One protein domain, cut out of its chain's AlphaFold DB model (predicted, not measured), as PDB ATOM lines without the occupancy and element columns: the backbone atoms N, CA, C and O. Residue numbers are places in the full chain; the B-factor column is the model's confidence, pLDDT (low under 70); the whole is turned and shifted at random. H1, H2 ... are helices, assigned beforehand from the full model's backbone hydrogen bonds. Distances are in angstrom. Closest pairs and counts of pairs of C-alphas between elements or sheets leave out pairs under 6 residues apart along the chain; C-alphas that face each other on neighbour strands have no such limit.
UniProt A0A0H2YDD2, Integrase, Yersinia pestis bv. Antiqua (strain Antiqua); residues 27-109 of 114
ATOM      1  N   PRO A  27      37.643  26.301  -3.187       93.00
ATOM      2  CA  PRO A  27      36.880  26.676  -4.381       93.00
ATOM      3  C   PRO A  27      36.519  28.172  -4.442       93.00
ATOM      4  O   PRO A  27      36.294  28.723  -5.520       93.00
ATOM      5  N   ARG A  28      36.472  28.860  -3.291       92.88
ATOM      6  CA  ARG A  28      36.265  30.314  -3.234       92.88
ATOM      7  C   ARG A  28      37.426  31.070  -3.878       92.88
ATOM      8  O   ARG A  28      37.190  32.098  -4.513       92.88
ATOM      9  N   ASP A  29      38.644  30.573  -3.729       94.62
ATOM     10  CA  ASP A  29      39.848  31.205  -4.263       94.62
ATOM     11  C   ASP A  29      39.926  31.020  -5.780       94.62
ATOM     12  O   ASP A  29      40.211  31.979  -6.498       94.62
ATOM     13  N   LEU A  30      39.494  29.860  -6.294       92.56
ATOM     14  CA  LEU A  30      39.290  29.648  -7.735       92.56
ATOM     15  C   LEU A  30      38.294  30.655  -8.321       92.56
ATOM     16  O   LEU A  30      38.544  31.280  -9.350       92.56
ATOM     17  N   ARG A  31      37.175  30.882  -7.628       93.50
ATOM     18  CA  ARG A  31      36.176  31.871  -8.046       93.50
ATOM     19  C   ARG A  31      36.721  33.305  -8.027       93.50
ATOM     20  O   ARG A  31      36.425  34.081  -8.934       93.50
ATOM     21  N   ARG A  32      37.504  33.673  -7.006       94.12
ATOM     22  CA  ARG A  32      38.178  34.983  -6.934       94.12
ATOM     23  C   ARG A  32      39.180  35.159  -8.073       94.12
ATOM     24  O   ARG A  32      39.208  36.228  -8.674       94.12
ATOM     25  N   THR A  33      39.918  34.099  -8.392       93.31
ATOM     26  CA  THR A  33      40.858  34.052  -9.516       93.31
ATOM     27  C   THR A  33      40.130  34.266 -10.841       93.31
ATOM     28  O   THR A  33      40.466  35.184 -11.578       93.31
ATOM     29  N   ALA A  34      39.045  33.537 -11.117       94.06
ATOM     30  CA  ALA A  34      38.245  33.776 -12.323       94.06
ATOM     31  C   ALA A  34      37.778  35.244 -12.421       94.06
ATOM     32  O   ALA A  34      37.961  35.906 -13.443       94.06
ATOM     33  N   ARG A  35      37.264  35.807 -11.316       94.12
ATOM     34  CA  ARG A  35      36.801  37.202 -11.280       94.12
ATOM     35  C   ARG A  35      37.900  38.219 -11.596       94.12
ATOM     36  O   ARG A  35      37.577  39.254 -12.189       94.12
ATOM     37  N   SER A  36      39.138  37.989 -11.160       92.50
ATOM     38  CA  SER A  36      40.254  38.909 -11.413       92.50
ATOM     39  C   SER A  36      40.767  38.825 -12.850       92.50
ATOM     40  O   SER A  36      41.225  39.838 -13.373       92.50
ATOM     41  N   TYR A  37      40.628  37.669 -13.507       91.75
ATOM     42  CA  TYR A  37      41.034  37.472 -14.901       91.75
ATOM     43  C   TYR A  37      40.008  37.952 -15.928       91.75
ATOM     44  O   TYR A  37      40.398  38.357 -17.021       91.75
ATOM     45  N   PHE A  38      38.716  37.985 -15.594       93.19
ATOM     46  CA  PHE A  38      37.676  38.417 -16.537       93.19
ATOM     47  C   PHE A  38      37.961  39.762 -17.243       93.19
ATOM     48  O   PHE A  38      37.855  39.804 -18.469       93.19
ATOM     49  N   PRO A  39      38.396  40.839 -16.555       91.44
ATOM     50  CA  PRO A  39      38.747  42.089 -17.231       91.44
ATOM     51  C   PRO A  39      39.926  41.947 -18.202       91.44
ATOM     52  O   PRO A  39      39.895  42.538 -19.275       91.44
ATOM     53  N   ALA A  40      40.943  41.154 -17.847       88.81
ATOM     54  CA  ALA A  40      42.108  40.917 -18.702       88.81
ATOM     55  C   ALA A  40      41.734  40.147 -19.976       88.81
ATOM     56  O   ALA A  40      42.319  40.375 -21.027       88.81
ATOM     57  N   LEU A  41      40.711  39.296 -19.890       91.56
ATOM     58  CA  LEU A  41      40.146  38.602 -21.040       91.56
ATOM     59  C   LEU A  41      39.162  39.460 -21.836       91.56
ATOM     60  O   LEU A  41      38.627  38.962 -22.815       91.56
ATOM     61  N   GLY A  42      38.897  40.714 -21.448       91.75
ATOM     62  CA  GLY A  42      37.935  41.587 -22.125       91.75
ATOM     63  C   GLY A  42      36.470  41.203 -21.884       91.75
ATOM     64  O   GLY A  42      35.624  41.452 -22.742       91.75
ATOM     65  N   ILE A  43      36.161  40.553 -20.759       95.25
ATOM     66  CA  ILE A  43      34.789  40.210 -20.364       95.25
ATOM     67  C   ILE A  43      34.143  41.419 -19.677       95.25
ATOM     68  O   ILE A  43      34.726  42.032 -18.776       95.25
ATOM     69  N   ASN A  44      32.915  41.750 -20.088       95.25
ATOM     70  CA  ASN A  44      32.155  42.871 -19.537       95.25
ATOM     71  C   ASN A  44      31.901  42.685 -18.023       95.25
ATOM     72  O   ASN A  44      31.609  41.585 -17.550       95.25
ATOM     73  N   GLN A  45      32.001  43.771 -17.247       92.56
ATOM     74  CA  GLN A  45      31.777  43.743 -15.801       92.56
ATOM     75  C   GLN A  45      30.371  43.285 -15.395       92.56
ATOM     76  O   GLN A  45      30.237  42.642 -14.355       92.56
ATOM     77  N   GLU A  46      29.338  43.612 -16.164       92.31
ATOM     78  CA  GLU A  46      27.957  43.196 -15.903       92.31
ATOM     79  C   GLU A  46      27.817  41.686 -16.067       92.31
ATOM     80  O   GLU A  46      27.383  41.008 -15.136       92.31
ATOM     81  N   VAL A  47      28.330  41.140 -17.171       95.44
ATOM     82  CA  VAL A  47      28.406  39.691 -17.412       95.44
ATOM     83  C   VAL A  47      29.193  39.004 -16.292       95.44
ATOM     84  O   VAL A  47      28.724  38.039 -15.693       95.44
ATOM     85  N   ALA A  48      30.350  39.553 -15.912       95.56
ATOM     86  CA  ALA A  48      31.140  39.056 -14.789       95.56
ATOM     87  C   ALA A  48      30.354  39.052 -13.465       95.56
ATOM     88  O   ALA A  48      30.471  38.109 -12.687       95.56
ATOM     89  N   ARG A  49      29.549  40.083 -13.177       93.38
ATOM     90  CA  ARG A  49      28.689  40.133 -11.979       93.38
ATOM     91  C   ARG A  49      27.577  39.085 -12.038       93.38
ATOM     92  O   ARG A  49      27.316  38.456 -11.013       93.38
ATOM     93  N   LYS A  50      26.981  38.858 -13.212       94.12
ATOM     94  CA  LYS A  50      25.946  37.834 -13.438       94.12
ATOM     95  C   LYS A  50      26.503  36.420 -13.260       94.12
ATOM     96  O   LYS A  50      25.926  35.655 -12.493       94.12
ATOM     97  N   ILE A  51      27.692  36.118 -13.798       95.75
ATOM     98  CA  ILE A  51      28.427  34.860 -13.518       95.75
ATOM     99  C   ILE A  51      28.669  34.706 -12.013       95.75
ATOM    100  O   ILE A  51      28.566  33.625 -11.427       95.75
ATOM    101  N   MET A  52      28.983  35.818 -11.349       94.06
ATOM    102  CA  MET A  52      29.167  35.846  -9.908       94.06
ATOM    103  C   MET A  52      27.833  35.799  -9.136       94.06
ATOM    104  O   MET A  52      27.847  35.840  -7.909       94.06
ATOM    105  N   ASN A  53      26.685  35.653  -9.791       91.56
ATOM    106  CA  ASN A  53      25.367  35.667  -9.161       91.56
ATOM    107  C   ASN A  53      25.202  36.850  -8.184       91.56
ATOM    108  O   ASN A  53      24.628  36.722  -7.100       91.56
ATOM    109  N   HIS A  54      25.802  37.993  -8.518       89.19
ATOM    110  CA  HIS A  54      25.625  39.208  -7.744       89.19
ATOM    111  C   HIS A  54      24.242  39.767  -8.060       89.19
ATOM    112  O   HIS A  54      23.845  39.859  -9.221       89.19
ATOM    113  N   SER A  55      23.500  40.128  -7.017       81.12
ATOM    114  CA  SER A  55      22.209  40.779  -7.197       81.12
ATOM    115  C   SER A  55      22.401  42.127  -7.887       81.12
ATOM    116  O   SER A  55      23.339  42.855  -7.570       81.12
ATOM    117  N   LEU A  56      21.488  42.468  -8.797       79.94
ATOM    118  CA  LEU A  56      21.383  43.828  -9.321       79.94
ATOM    119  C   LEU A  56      21.141  44.803  -8.160       79.94
ATOM    120  O   LEU A  56      20.580  44.414  -7.131       79.94
ATOM    121  N   GLU A  57      21.536  46.061  -8.306       81.38
ATOM    122  CA  GLU A  57      21.361  47.104  -7.290       81.38
ATOM    123  C   GLU A  57      20.619  48.304  -7.881       81.38
ATOM    124  O   GLU A  57      20.598  48.503  -9.092       81.38
ATOM    125  N   GLY A  58      19.969  49.097  -7.024       82.94
ATOM    126  CA  GLY A  58      19.329  50.347  -7.433       82.94
ATOM    127  C   GLY A  58      18.311  50.191  -8.567       82.94
ATOM    128  O   GLY A  58      17.432  49.327  -8.521       82.94
ATOM    129  N   ILE A  59      18.425  51.072  -9.560       81.69
ATOM    130  CA  ILE A  59      17.483  51.183 -10.676       81.69
ATOM    131  C   ILE A  59      17.607  50.020 -11.672       81.69
ATOM    132  O   ILE A  59      16.625  49.664 -12.325       81.69
ATOM    133  N   ASP A  60      18.770  49.366 -11.717       81.62
ATOM    134  CA  ASP A  60      19.040  48.247 -12.623       81.62
ATOM    135  C   ASP A  60      18.098  47.075 -12.336       81.62
ATOM    136  O   ASP A  60      17.660  46.400 -13.257       81.62
ATOM    137  N   ARG A  61      17.664  46.879 -11.080       79.88
ATOM    138  CA  ARG A  61      16.655  45.855 -10.731       79.88
ATOM    139  C   ARG A  61      15.326  46.019 -11.467       79.88
ATOM    140  O   ARG A  61      14.591  45.044 -11.607       79.88
ATOM    141  N   VAL A  62      14.980  47.249 -11.840       81.38
ATOM    142  CA  VAL A  62      13.704  47.570 -12.485       81.38
ATOM    143  C   VAL A  62      13.814  47.398 -13.998       81.38
ATOM    144  O   VAL A  62      12.885  46.877 -14.616       81.38
ATOM    145  N   TYR A  63      14.942  47.805 -14.581       85.69
ATOM    146  CA  TYR A  63      15.105  47.890 -16.034       85.69
ATOM    147  C   TYR A  63      15.884  46.731 -16.654       85.69
ATOM    148  O   TYR A  63      15.568  46.329 -17.773       85.69
ATOM    149  N   ASP A  64      16.861  46.163 -15.951       85.12
ATOM    150  CA  ASP A  64      17.671  45.070 -16.477       85.12
ATOM    151  C   ASP A  64      16.939  43.730 -16.322       85.12
ATOM    152  O   ASP A  64      17.009  43.039 -15.301       85.12
ATOM    153  N   ARG A  65      16.173  43.397 -17.363       86.44
ATOM    154  CA  ARG A  65      15.411  42.148 -17.490       86.44
ATOM    155  C   ARG A  65      16.118  41.092 -18.340       86.44
ATOM    156  O   ARG A  65      15.569  40.004 -18.490       86.44
ATOM    157  N   HIS A  66      17.285  41.411 -18.898       90.69
ATOM    158  CA  HIS A  66      18.057  40.489 -19.730       90.69
ATOM    159  C   HIS A  66      18.649  39.363 -18.874       90.69
ATOM    160  O   HIS A  66      19.070  39.593 -17.733       90.69
ATOM    161  N   ASP A  67      18.651  38.136 -19.394       88.94
ATOM    162  CA  ASP A  67      19.112  36.956 -18.646       88.94
ATOM    163  C   ASP A  67      20.633  36.737 -18.731       88.94
ATOM    164  O   ASP A  67      21.203  36.078 -17.858       88.94
ATOM    165  N   TYR A  68      21.294  37.371 -19.709       94.81
ATOM    166  CA  TYR A  68      22.729  37.288 -20.000       94.81
ATOM    167  C   TYR A  68      23.243  35.866 -20.265       94.81
ATOM    168  O   TYR A  68      24.440  35.608 -20.118       94.81
ATOM    169  N   MET A  69      22.377  34.899 -20.574       95.94
ATOM    170  CA  MET A  69      22.786  33.491 -20.629       95.94
ATOM    171  C   MET A  69      23.830  33.229 -21.719       95.94
ATOM    172  O   MET A  69      24.787  32.485 -21.479       95.94
ATOM    173  N   ASP A  70      23.682  33.866 -22.878       97.69
ATOM    174  CA  ASP A  70      24.601  33.713 -24.005       97.69
ATOM    175  C   ASP A  70      25.935  34.422 -23.744       97.69
ATOM    176  O   ASP A  70      27.003  33.859 -23.984       97.69
ATOM    177  N   GLU A  71      25.906  35.614 -23.150       97.88
ATOM    178  CA  GLU A  71      27.106  36.366 -22.792       97.88
ATOM    179  C   GLU A  71      27.885  35.690 -21.661       97.88
ATOM    180  O   GLU A  71      29.116  35.663 -21.673       97.88
ATOM    181  N   MET A  72      27.183  35.121 -20.673       97.38
ATOM    182  CA  MET A  72      27.814  34.335 -19.614       97.38
ATOM    183  C   MET A  72      28.475  33.078 -20.174       97.38
ATOM    184  O   MET A  72      29.555  32.714 -19.709       97.38
ATOM    185  N   ARG A  73      27.849  32.425 -21.161       98.12
ATOM    186  CA  ARG A  73      28.432  31.274 -21.855       98.12
ATOM    187  C   ARG A  73      29.708  31.671 -22.592       98.12
ATOM    188  O   ARG A  73      30.746  31.101 -22.282       98.12
ATOM    189  N   ASP A  74      29.662  32.689 -23.456       98.19
ATOM    190  CA  ASP A  74      30.846  33.183 -24.183       98.19
ATOM    191  C   ASP A  74      31.994  33.548 -23.229       98.19
ATOM    192  O   ASP A  74      33.144  33.149 -23.413       98.19
ATOM    193  N   ALA A  75      31.681  34.266 -22.149       97.44
ATOM    194  CA  ALA A  75      32.668  34.660 -21.154       97.44
ATOM    195  C   ALA A  75      33.323  33.457 -20.452       97.44
ATOM    196  O   ALA A  75      34.538  33.453 -20.234       97.44
ATOM    197  N   LEU A  76      32.539  32.437 -20.091       97.56
ATOM    198  CA  LEU A  76      33.065  31.221 -19.472       97.56
ATOM    199  C   LEU A  76      33.839  30.356 -20.471       97.56
ATOM    200  O   LEU A  76      34.861  29.796 -20.082       97.56
ATOM    201  N   ASP A  77      33.427  30.310 -21.736       98.19
ATOM    202  CA  ASP A  77      34.142  29.604 -22.802       98.19
ATOM    203  C   ASP A  77      35.509  30.255 -23.066       98.19
ATOM    204  O   ASP A  77      36.528  29.566 -23.131       98.19
ATOM    205  N   ARG A  78      35.578  31.591 -23.091       95.94
ATOM    206  CA  ARG A  78      36.845  32.343 -23.187       95.94
ATOM    207  C   ARG A  78      37.756  32.098 -21.993       95.94
ATOM    208  O   ARG A  78      38.961  31.920 -22.164       95.94
ATOM    209  N   PHE A  79      37.200  32.077 -20.782       95.75
ATOM    210  CA  PHE A  79      37.977  31.745 -19.592       95.75
ATOM    211  C   PHE A  79      38.465  30.291 -19.629       95.75
ATOM    212  O   PHE A  79      39.619  30.033 -19.301       95.75
ATOM    213  N   SER A  80      37.633  29.357 -20.091       96.06
ATOM    214  CA  SER A  80      38.010  27.956 -20.280       96.06
ATOM    215  C   SER A  80      39.155  27.814 -21.283       96.06
ATOM    216  O   SER A  80      40.130  27.131 -20.988       96.06
ATOM    217  N   ALA A  81      39.076  28.496 -22.428       93.25
ATOM    218  CA  ALA A  81      40.136  28.504 -23.433       93.25
ATOM    219  C   ALA A  81      41.455  29.061 -22.874       93.25
ATOM    220  O   ALA A  81      42.519  28.496 -23.111       93.25
ATOM    221  N   TYR A  82      41.388  30.127 -22.069       90.44
ATOM    222  CA  TYR A  82      42.562  30.672 -21.387       90.44
ATOM    223  C   TYR A  82      43.190  29.665 -20.410       90.44
ATOM    224  O   TYR A  82      44.400  29.462 -20.433       90.44
ATOM    225  N   ILE A  83      42.387  28.982 -19.590       91.12
ATOM    226  CA  ILE A  83      42.901  27.946 -18.681       91.12
ATOM    227  C   ILE A  83      43.502  26.774 -19.466       91.12
ATOM    228  O   ILE A  83      44.581  26.307 -19.110       91.12
ATOM    229  N   ALA A  84      42.857  26.332 -20.549       89.50
ATOM    230  CA  ALA A  84      43.399  25.294 -21.425       89.50
ATOM    231  C   ALA A  84      44.771  25.702 -21.986       89.50
ATOM    232  O   ALA A  84      45.720  24.934 -21.874       89.50
ATOM    233  N   SER A  85      44.926  26.954 -22.433       85.75
ATOM    234  CA  SER A  85      46.215  27.469 -22.921       85.75
ATOM    235  C   SER A  85      47.329  27.543 -21.872       85.75
ATOM    236  O   SER A  85      48.472  27.770 -22.251       85.75
ATOM    237  N   ILE A  86      47.014  27.383 -20.581       85.50
ATOM    238  CA  ILE A  86      47.994  27.255 -19.493       85.50
ATOM    239  C   ILE A  86      48.283  25.777 -19.224       85.50
ATOM    240  O   ILE A  86      49.435  25.383 -19.094       85.50
ATOM    241  N   VAL A  87      47.234  24.959 -19.112       86.50
ATOM    242  CA  VAL A  87      47.342  23.544 -18.719       86.50
ATOM    243  C   VAL A  87      47.959  22.684 -19.824       86.50
ATOM    244  O   VAL A  87      48.636  21.706 -19.526       86.50
ATOM    245  N   GLU A  88      47.734  23.034 -21.089       84.81
ATOM    246  CA  GLU A  88      48.235  22.290 -22.253       84.81
ATOM    247  C   GLU A  88      49.684  22.648 -22.627       84.81
ATOM    248  O   GLU A  88      50.250  22.051 -23.543       84.81
ATOM    249  N   GLN A  89      50.300  23.602 -21.924       80.44
ATOM    250  CA  GLN A  89      51.675  24.017 -22.190       80.44
ATOM    251  C   GLN A  89      52.658  22.931 -21.769       80.44
ATOM    252  O   GLN A  89      52.653  22.467 -20.628       80.44
ATOM    253  N   GLN A  90      53.518  22.534 -22.707       73.44
ATOM    254  CA  GLN A  90      54.573  21.550 -22.455       73.44
ATOM    255  C   GLN A  90      55.769  22.174 -21.736       73.44
ATOM    256  O   GLN A  90      56.438  21.495 -20.955       73.44
ATOM    257  N   ASP A  91      56.013  23.460 -21.988       73.31
ATOM    258  CA  ASP A  91      57.041  24.242 -21.325       73.31
ATOM    259  C   ASP A  91      56.408  25.428 -20.591       73.31
ATOM    260  O   ASP A  91      55.754  26.293 -21.168       73.31
ATOM    261  N   LEU A  92      56.588  25.448 -19.276       65.06
ATOM    262  CA  LEU A  92      56.055  26.494 -18.412       65.06
ATOM    263  C   LEU A  92      56.830  27.811 -18.581       65.06
ATOM    264  O   LEU A  92      56.286  28.861 -18.245       65.06
ATOM    265  N   ASP A  93      58.052  27.766 -19.128       64.19
ATOM    266  CA  ASP A  93      58.821  28.959 -19.501       64.19
ATOM    267  C   ASP A  93      58.176  29.720 -20.680       64.19
ATOM    268  O   ASP A  93      58.467  30.900 -20.886       64.19
ATOM    269  N   GLU A  94      57.287  29.074 -21.444       65.06
ATOM    270  CA  GLU A  94      56.577  29.680 -22.579       65.06
ATOM    271  C   GLU A  94      55.256  30.363 -22.173       65.06
ATOM    272  O   GLU A  94      54.619  31.030 -22.993       65.06
ATOM    273  N   ILE A  95      54.843  30.252 -20.904       65.62
ATOM    274  CA  ILE A  95      53.627  30.901 -20.399       65.62
ATOM    275  C   ILE A  95      53.899  32.387 -20.147       65.62
ATOM    276  O   ILE A  95      54.680  32.753 -19.271       65.62
ATOM    277  N   ASP A  96      53.179  33.262 -20.852       63.19
ATOM    278  CA  ASP A  96      53.225  34.706 -20.604       63.19
ATOM    279  C   ASP A  96      52.698  35.037 -19.195       63.19
ATOM    280  O   ASP A  96      51.506  34.917 -18.898       63.19
ATOM    281  N   HIS A  97      53.599  35.450 -18.301       65.94
ATOM    282  CA  HIS A  97      53.275  35.823 -16.930       65.94
ATOM    283  C   HIS A  97      53.913  37.153 -16.521       65.94
ATOM    284  O   HIS A  97      55.001  37.538 -16.943       65.94
ATOM    285  N   LYS A  98      53.245  37.868 -15.606       51.62
ATOM    286  CA  LYS A  98      53.638  39.228 -15.186       51.62
ATOM    287  C   LYS A  98      54.983  39.315 -14.452       51.62
ATOM    288  O   LYS A  98      55.504  40.420 -14.295       51.62
ATOM    289  N   PHE A  99      55.550  38.195 -14.010       52.00
ATOM    290  CA  PHE A  99      56.870  38.144 -13.380       52.00
ATOM    291  C   PHE A  99      57.972  38.130 -14.450       52.00
ATOM    292  O   PHE A  99      58.480  37.083 -14.824       52.00
ATOM    293  N   LYS A 100      58.322  39.298 -15.006       40.03
ATOM    294  CA  LYS A 100      59.467  39.403 -15.927       40.03
ATOM    295  C   LYS A 100      60.757  38.991 -15.206       40.03
ATOM    296  O   LYS A 100      61.192  39.705 -14.310       40.03
ATOM    297  N   GLY A 101      61.393  37.911 -15.659       46.50
ATOM    298  CA  GLY A 101      62.739  37.507 -15.231       46.50
ATOM    299  C   GLY A 101      62.798  36.429 -14.147       46.50
ATOM    300  O   GLY A 101      63.853  35.818 -13.996       46.50
ATOM    301  N   ASP A 102      61.687  36.132 -13.475       44.06
ATOM    302  CA  ASP A 102      61.569  34.929 -12.654       44.06
ATOM    303  C   ASP A 102      61.024  33.826 -13.553       44.06
ATOM    304  O   ASP A 102      59.860  33.871 -13.943       44.06
ATOM    305  N   ARG A 103      61.857  32.847 -13.923       47.75
ATOM    306  CA  ARG A 103      61.325  31.599 -14.487       47.75
ATOM    307  C   ARG A 103      60.352  31.051 -13.450       47.75
ATOM    308  O   ARG A 103      60.723  30.973 -12.274       47.75
ATOM    309  N   LEU A 104      59.126  30.701 -13.849       50.56
ATOM    310  CA  LEU A 104      58.268  29.873 -13.001       50.56
ATOM    311  C   LEU A 104      59.150  28.732 -12.493       50.56
ATOM    312  O   LEU A 104      59.805  28.078 -13.296       50.56
ATOM    313  N   ALA A 105      59.246  28.527 -11.179       49.81
ATOM    314  CA  ALA A 105      59.988  27.396 -10.639       49.81
ATOM    315  C   ALA A 105      59.234  26.114 -11.035       49.81
ATOM    316  O   ALA A 105      58.417  25.580 -10.285       49.81
ATOM    317  N   THR A 106      59.460  25.654 -12.266       49.16
ATOM    318  CA  THR A 106      58.733  24.560 -12.920       49.16
ATOM    319  C   THR A 106      58.931  23.232 -12.204       49.16
ATOM    320  O   THR A 106      58.177  22.285 -12.414       49.16
ATOM    321  N   GLU A 107      59.954  23.177 -11.352       49.88
ATOM    322  CA  GLU A 107      60.332  22.045 -10.513       49.88
ATOM    323  C   GLU A 107      59.177  21.587  -9.607       49.88
ATOM    324  O   GLU A 107      59.039  20.393  -9.369       49.88
ATOM    325  N   LEU A 108      58.295  22.509  -9.191       43.16
ATOM    326  CA  LEU A 108      57.113  22.219  -8.366       43.16
ATOM    327  C   LEU A 108      55.857  21.854  -9.180       43.16
ATOM    328  O   LEU A 108      54.906  21.306  -8.632       43.16
ATOM    329  N   ILE A 109      55.821  22.169 -10.481       46.84
ATOM    330  CA  ILE A 109      54.630  21.991 -11.338       46.84
ATOM    331  C   ILE A 109      54.720  20.704 -12.170       46.84
ATOM    332  O   ILE A 109      53.688  20.157 -12.562       46.84
TER     333      ILE A 109
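What this domain is: This is residues 27 to 109 of the 114 residues of the protein "Integrase" of Yersinia pestis bv. Antiqua (strain Antiqua) (UniProt A0A0H2YDD2). One long helix, H4, makes the backbone of the model, and two shorter helices, H1 and H2, cross over one side of it, next to each other and running opposite ways. At one end of the long axis the stretch with the small helix H3 folds out and back, with residues 57 to 63 sticking out; beyond the other end of H4, residues 88 to 109 form a loop with no named element. The printed part has 83 residues with four named helices, in the order H1, H2, H3, H4, and no named strand. The class is all helix, though under half of the residues, 41 of 83, are in named elements. The whole is loose, with a radius of gyration of the C-alphas of 16.4 A, and spans 53 by 23 by 21 A, the H3 stretch and the final loop adding to the length at the two ends.

Where its parts are: Find C-alpha 69 at (22.786, 33.491, -20.629); from there H4, residues 69 to 87, runs 26.6 A to C-alpha 87 at (47.342, 23.544, -18.719). Go back to C-alpha 27 at (36.880, 26.676, -4.381), where H1 begins; it holds residues 27 to 37 and is 15.6 A long. H2 is residues 45 to 51, 9.8 A, and H3 is residues 60 to 63, 5.2 A.

How they stand to each other: Start on H4 and look at its residues 71 to 75, with which alone it touches H2. The closest C-alphas are those of Val 47 and Met 72, 5.8 A apart, and the two lines are about perpendicular, at 88 degrees. Farther along H4, at Phe 79, H1 is close but not clearly touching: the closest C-alphas, of Ala 34 and Phe 79, are 7.6 A apart, and the lines are about perpendicular, at 83 degrees. H1 and H2 are also close but not clearly touching, with the C-alphas of Arg 35 and Ala 48 closest at 6.9 A; they run opposite ways at a shallow tilt of 25 degrees. H3 touches no helix and is apart from H1, H2 and H4. In H1, H2 and H4 every O i to N i+4 pair is within hydrogen-bond range; H3, with four residues, is too short for such a pair, and its one O i to N i+3 pair is within range.

The domain as a whole: The C-alphas farthest apart are those of Val 62 and Glu 107, 53.2 A. The printed part has no cut. The link from H3 to H4 is tight, those from H1 to H2 and from H2 to H3 are short, and no link is long. The mean pLDDT of the printed part is 82.5; look for values under 70 at residues 92 to 109.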